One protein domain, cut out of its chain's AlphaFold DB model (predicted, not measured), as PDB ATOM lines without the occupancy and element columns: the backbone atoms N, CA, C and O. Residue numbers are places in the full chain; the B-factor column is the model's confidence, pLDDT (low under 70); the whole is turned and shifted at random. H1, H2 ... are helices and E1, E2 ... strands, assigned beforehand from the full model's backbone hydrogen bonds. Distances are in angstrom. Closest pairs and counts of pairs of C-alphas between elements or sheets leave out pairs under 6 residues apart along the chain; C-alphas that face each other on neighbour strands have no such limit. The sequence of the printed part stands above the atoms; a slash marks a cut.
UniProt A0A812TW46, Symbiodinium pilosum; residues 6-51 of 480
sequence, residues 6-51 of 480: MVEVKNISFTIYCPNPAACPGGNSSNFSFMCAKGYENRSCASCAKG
ATOM      1  N   MET A   6     -29.880  21.547  31.078       71.12
ATOM      2  CA  MET A   6     -28.537  21.803  31.601       71.12
ATOM      3  C   MET A   6     -28.151  23.253  31.340       71.12
ATOM      4  O   MET A   6     -28.405  23.772  30.254       71.12
ATOM      5  N   VAL A   7     -27.525  23.895  32.323       72.56
ATOM      6  CA  VAL A   7     -27.031  25.272  32.213       72.56
ATOM      7  C   VAL A   7     -25.518  25.239  32.344       72.56
ATOM      8  O   VAL A   7     -24.992  24.629  33.274       72.56
ATOM      9  N   GLU A   8     -24.816  25.882  31.416       72.19
ATOM     10  CA  GLU A   8     -23.367  26.008  31.510       72.19
ATOM     11  C   GLU A   8     -22.994  27.099  32.523       72.19
ATOM     12  O   GLU A   8     -23.409  28.249  32.388       72.19
ATOM     13  N   VAL A   9     -22.161  26.765  33.520       72.06
ATOM     14  CA  VAL A   9     -21.744  27.703  34.588       72.06
ATOM     15  C   VAL A   9     -21.183  29.009  34.009       72.06
ATOM     16  O   VAL A   9     -21.428  30.090  34.537       72.06
ATOM     17  N   LYS A  10     -20.405  28.903  32.924       74.12
ATOM     18  CA  LYS A  10     -19.707  30.035  32.301       74.12
ATOM     19  C   LYS A  10     -20.627  30.921  31.464       74.12
ATOM     20  O   LYS A  10     -20.285  32.073  31.222       74.12
ATOM     21  N   ASN A  11     -21.774  30.402  31.030       74.88
ATOM     22  CA  ASN A  11     -22.724  31.131  30.208       74.88
ATOM     23  C   ASN A  11     -24.156  30.708  30.552       74.88
ATOM     24  O   ASN A  11     -24.741  29.844  29.906       74.88
ATOM     25  N   ILE A  12     -24.737  31.366  31.555       71.44
ATOM     26  CA  ILE A  12     -26.082  31.067  32.072       71.44
ATOM     27  C   ILE A  12     -27.165  31.238  30.988       71.44
ATOM     28  O   ILE A  12     -28.224  30.622  31.070       71.44
ATOM     29  N   SER A  13     -26.900  32.042  29.949       73.19
ATOM     30  CA  SER A  13     -27.812  32.195  28.806       73.19
ATOM     31  C   SER A  13     -27.843  30.965  27.891       73.19
ATOM     32  O   SER A  13     -28.801  30.773  27.142       73.19
ATOM     33  N   PHE A  14     -26.827  30.102  27.975       71.38
ATOM     34  CA  PHE A  14     -26.738  28.879  27.200       71.38
ATOM     35  C   PHE A  14     -27.406  27.723  27.951       71.38
ATOM     36  O   PHE A  14     -26.866  27.165  28.908       71.38
ATOM     37  N   THR A  15     -28.617  27.371  27.512       70.81
ATOM     38  CA  THR A  15     -29.371  26.238  28.056       70.81
ATOM     39  C   THR A  15     -29.364  25.100  27.047       70.81
ATOM     40  O   THR A  15     -29.827  25.264  25.920       70.81
ATOM     41  N   ILE A  16     -28.870  23.934  27.453       75.50
ATOM     42  CA  ILE A  16     -28.901  22.728  26.629       75.50
ATOM     43  C   ILE A  16     -30.159  21.935  26.971       75.50
ATOM     44  O   ILE A  16     -30.385  21.573  28.131       75.50
ATOM     45  N   TYR A  17     -30.965  21.652  25.949       79.94
ATOM     46  CA  TYR A  17     -32.105  20.752  26.066       79.94
ATOM     47  C   TYR A  17     -31.638  19.295  26.039       79.94
ATOM     48  O   TYR A  17     -30.837  18.895  25.185       79.94
ATOM     49  N   CYS A  18     -32.151  18.509  26.980       85.12
ATOM     50  CA  CYS A  18     -31.942  17.077  27.032       85.12
ATOM     51  C   CYS A  18     -33.196  16.353  26.527       85.12
ATOM     52  O   CYS A  18     -34.249  16.466  27.155       85.12
ATOM     53  N   PRO A  19     -33.110  15.585  25.429       84.50
ATOM     54  CA  PRO A  19     -34.285  14.923  24.872       84.50
ATOM     55  C   PRO A  19     -34.820  13.765  25.705       84.50
ATOM     56  O   PRO A  19     -35.915  13.290  25.431       84.50
ATOM     57  N   ASN A  20     -34.051  13.279  26.678       88.81
ATOM     58  CA  ASN A  20     -34.523  12.335  27.675       88.81
ATOM     59  C   ASN A  20     -34.348  12.957  29.065       88.81
ATOM     60  O   ASN A  20     -33.252  12.889  29.624       88.81
ATOM     61  N   PRO A  21     -35.404  13.531  29.660       85.19
ATOM     62  CA  PRO A  21     -35.322  14.155  30.978       85.19
ATOM     63  C   PRO A  21     -34.748  13.225  32.058       85.19
ATOM     64  O   PRO A  21     -34.021  13.689  32.934       85.19
ATOM     65  N   ALA A  22     -34.992  11.911  31.964       86.38
ATOM     66  CA  ALA A  22     -34.466  10.921  32.904       86.38
ATOM     67  C   ALA A  22     -32.946  10.704  32.775       86.38
ATOM     68  O   ALA A  22     -32.291  10.347  33.754       86.38
ATOM     69  N   ALA A  23     -32.363  10.960  31.599       90.06
ATOM     70  CA  ALA A  23     -30.912  10.940  31.399       90.06
ATOM     71  C   ALA A  23     -30.218  12.169  32.014       90.06
ATOM     72  O   ALA A  23     -28.996  12.185  32.152       90.06
ATOM     73  N   CYS A  24     -30.991  13.189  32.395       88.44
ATOM     74  CA  CYS A  24     -30.512  14.514  32.767       88.44
ATOM     75  C   CYS A  24     -31.126  14.970  34.098       88.44
ATOM     76  O   CYS A  24     -31.971  15.874  34.111       88.44
ATOM     77  N   PRO A  25     -30.687  14.386  35.233       80.25
ATOM     78  CA  PRO A  25     -31.181  14.746  36.564       80.25
ATOM     79  C   PRO A  25     -30.915  16.219  36.931       80.25
ATOM     80  O   PRO A  25     -31.543  16.748  37.848       80.25
ATOM     81  N   GLY A  26     -30.026  16.897  36.197       70.56
ATOM     82  CA  GLY A  26     -29.659  18.299  36.395       70.56
ATOM     83  C   GLY A  26     -28.403  18.464  37.253       70.56
ATOM     84  O   GLY A  26     -27.836  17.496  37.754       70.56
ATOM     85  N   GLY A  27     -27.931  19.705  37.396       66.69
ATOM     86  CA  GLY A  27     -26.728  20.036  38.164       66.69
ATOM     87  C   GLY A  27     -26.065  21.333  37.698       66.69
ATOM     88  O   GLY A  27     -26.481  21.930  36.709       66.69
ATOM     89  N   ASN A  28     -25.032  21.776  38.412       63.50
ATOM     90  CA  ASN A  28     -24.197  22.902  37.999       63.50
ATOM     91  C   ASN A  28     -22.759  22.402  37.847       63.50
ATOM     92  O   ASN A  28     -22.100  22.132  38.848       63.50
ATOM     93  N   SER A  29     -22.285  22.219  36.617       67.50
ATOM     94  CA  SER A  29     -20.938  21.711  36.350       67.50
ATOM     95  C   SER A  29     -20.365  22.365  35.100       67.50
ATOM     96  O   SER A  29     -21.083  22.641  34.143       67.50
ATOM     97  N   SER A  30     -19.051  22.591  35.090       68.75
ATOM     98  CA  SER A  30     -18.315  23.011  33.892       68.75
ATOM     99  C   SER A  30     -18.084  21.864  32.901       68.75
ATOM    100  O   SER A  30     -17.588  22.098  31.806       68.75
ATOM    101  N   ASN A  31     -18.389  20.625  33.291       73.62
ATOM    102  CA  ASN A  31     -18.280  19.443  32.446       73.62
ATOM    103  C   ASN A  31     -19.623  18.691  32.444       73.62
ATOM    104  O   ASN A  31     -20.058  18.174  33.481       73.62
ATOM    105  N   PHE A  32     -20.267  18.661  31.270       69.19
ATOM    106  CA  PHE A  32     -21.601  18.093  31.049       69.19
ATOM    107  C   PHE A  32     -21.683  16.599  31.374       69.19
ATOM    108  O   PHE A  32     -22.732  16.139  31.813       69.19
ATOM    109  N   SER A  33     -20.583  15.849  31.252       70.38
ATOM    110  CA  SER A  33     -20.580  14.409  31.539       70.38
ATOM    111  C   SER A  33     -20.907  14.092  33.003       70.38
ATOM    112  O   SER A  33     -21.475  13.044  33.286       70.38
ATOM    113  N   PHE A  34     -20.618  15.004  33.940       78.25
ATOM    114  CA  PHE A  34     -20.995  14.832  35.353       78.25
ATOM    115  C   PHE A  34     -22.471  15.130  35.638       78.25
ATOM    116  O   PHE A  34     -22.939  14.885  36.746       78.25
ATOM    117  N   MET A  35     -23.197  15.677  34.663       84.31
ATOM    118  CA  MET A  35     -24.618  16.012  34.784       84.31
ATOM    119  C   MET A  35     -25.523  14.916  34.214       84.31
ATOM    120  O   MET A  35     -26.746  15.002  34.343       84.31
ATOM    121  N   CYS A  36     -24.928  13.892  33.598       90.81
ATOM    122  CA  CYS A  36     -25.639  12.755  33.043       90.81
ATOM    123  C   CYS A  36     -25.958  11.703  34.098       90.81
ATOM    124  O   CYS A  36     -25.160  11.406  34.989       90.81
ATOM    125  N   ALA A  37     -27.135  11.098  33.963       92.31
ATOM    126  CA  ALA A  37     -27.473   9.889  34.684       92.31
ATOM    127  C   ALA A  37     -26.500   8.762  34.312       92.31
ATOM    128  O   ALA A  37     -25.903   8.729  33.232       92.31
ATOM    129  N   LYS A  38     -26.365   7.791  35.214       93.19
ATOM    130  CA  LYS A  38     -25.534   6.610  34.987       93.19
ATOM    131  C   LYS A  38     -25.945   5.908  33.688       93.19
ATOM    132  O   LYS A  38     -27.110   5.569  33.519       93.19
ATOM    133  N   GLY A  39     -24.967   5.644  32.825       93.31
ATOM    134  CA  GLY A  39     -25.185   4.992  31.531       93.31
ATOM    135  C   GLY A  39     -25.289   5.948  30.348       93.31
ATOM    136  O   GLY A  39     -25.308   5.479  29.214       93.31
ATOM    137  N   TYR A  40     -25.274   7.258  30.594       93.88
ATOM    138  CA  TYR A  40     -25.290   8.290  29.564       93.88
ATOM    139  C   TYR A  40     -24.014   9.139  29.627       93.88
ATOM    140  O   TYR A  40     -23.440   9.334  30.697       93.88
ATOM    141  N   GLU A  41     -23.572   9.642  28.479       92.69
ATOM    142  CA  GLU A  41     -22.407  10.518  28.338       92.69
ATOM    143  C   GLU A  41     -22.597  11.531  27.194       92.69
ATOM    144  O   GLU A  41     -23.611  11.524  26.486       92.69
ATOM    145  N   ASN A  42     -21.592  12.393  27.007       88.62
ATOM    146  CA  ASN A  42     -21.538  13.464  26.008       88.62
ATOM    147  C   ASN A  42     -22.569  14.590  26.217       88.62
ATOM    148  O   ASN A  42     -23.294  14.664  27.211       88.62
ATOM    149  N   ARG A  43     -22.575  15.541  25.277       83.44
ATOM    150  CA  ARG A  43     -23.477  16.698  25.280       83.44
ATOM    151  C   ARG A  43     -24.936  16.230  25.262       83.44
ATOM    152  O   ARG A  43     -25.282  15.285  24.557       83.44
ATOM    153  N   SER A  44     -25.780  16.882  26.064       84.69
ATOM    154  CA  SER A  44     -27.201  16.530  26.238       84.69
ATOM    155  C   SER A  44     -27.466  15.104  26.744       84.69
ATOM    156  O   SER A  44     -28.609  14.663  26.660       84.69
ATOM    157  N   CYS A  45     -26.452  14.377  27.236       90.88
ATOM    158  CA  CYS A  45     -26.568  12.963  27.614       90.88
ATOM    159  C   CYS A  45     -27.193  12.099  26.508       90.88
ATOM    160  O   CYS A  45     -27.968  11.184  26.776       90.88
ATOM    161  N   ALA A  46     -26.897  12.434  25.248       88.38
ATOM    162  CA  ALA A  46     -27.494  11.794  24.080       88.38
ATOM    163  C   ALA A  46     -26.774  10.498  23.667       88.38
ATOM    164  O   ALA A  46     -27.285   9.748  22.838       88.38
ATOM    165  N   SER A  47     -25.574  10.246  24.200       91.56
ATOM    166  CA  SER A  47     -24.790   9.037  23.930       91.56
ATOM    167  C   SER A  47     -24.810   8.093  25.124       91.56
ATOM    168  O   SER A  47     -24.927   8.530  26.268       91.56
ATOM    169  N   CYS A  48     -24.660   6.798  24.864       94.12
ATOM    170  CA  CYS A  48     -24.530   5.808  25.924       94.12
ATOM    171  C   CYS A  48     -23.085   5.715  26.402       94.12
ATOM    172  O   CYS A  48     -22.169   5.653  25.590       94.12
ATOM    173  N   ALA A  49     -22.900   5.681  27.719       95.12
ATOM    174  CA  ALA A  49     -21.592   5.534  28.337       95.12
ATOM    175  C   ALA A  49     -20.968   4.163  28.047       95.12
ATOM    176  O   ALA A  49     -21.667   3.188  27.760       95.12
ATOM    177  N   LYS A  50     -19.646   4.044  28.205       95.44
ATOM    178  CA  LYS A  50     -18.943   2.759  28.042       95.44
ATOM    179  C   LYS A  50     -19.597   1.633  28.864       95.44
ATOM    180  O   LYS A  50     -19.780   1.747  30.076       95.44
ATOM    181  N   GLY A  51     -19.899   0.515  28.198       95.25
ATOM    182  CA  GLY A  51     -20.597  -0.634  28.792       95.25
ATOM    183  C   GLY A  51     -22.125  -0.525  28.774       95.25
ATOM    184  O   GLY A  51     -22.799  -1.377  29.357       95.25
TER     185      GLY A  51
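What this domain is: This is residues 6 to 51 of the 480 residues of a protein of Symbiodinium pilosum (UniProt A0A812TW46). This is a domain of little regular structure: a hairpin of two strands, E1 and E2, at one end, then a loop-rich body with one short helix, H1, and the last residues at the other end. The printed part has 46 residues, with 14 in the named elements E1, E2 and H1, in that order; the class is mixed, helices and strands, and the sheet E1 - E2 is antiparallel. It is compact by its radius of gyration of the C-alphas, 9.9 A, yet elongated, spanning 33 by 18 by 13 A.

Where its parts are: E1, residues 6 to 8, begins at C-alpha 6 (-28.537, 21.803, 31.601) and is 6.7 A long. E2, residues 11 to 17, is 14.6 A long. H1, residues 32 to 35, is 5.2 A long and ends at C-alpha 35 (-24.618, 16.012, 34.784).

How they stand to each other: E1 and E2 form an antiparallel hairpin at 152 degrees, with N 16 and O 6 within hydrogen-bond range at 2.8 A. Residues 7 to 8 of E1 pair in parallel with residues 28 to 29. The closest C-alphas of E1 and H1, Met 6 and Met 35, are 7.7 A apart. H1 is too short for an O i to N i+4 pair; its one O i to N i+3 pair is within range.

The domain as a whole: The C-alphas farthest apart, Ser 13 and Gly 51, are 33.6 A apart. The printed part has no cut, and the link from E2 to H1 is long. Residues 27 to 30 and residue 32 are under pLDDT 70.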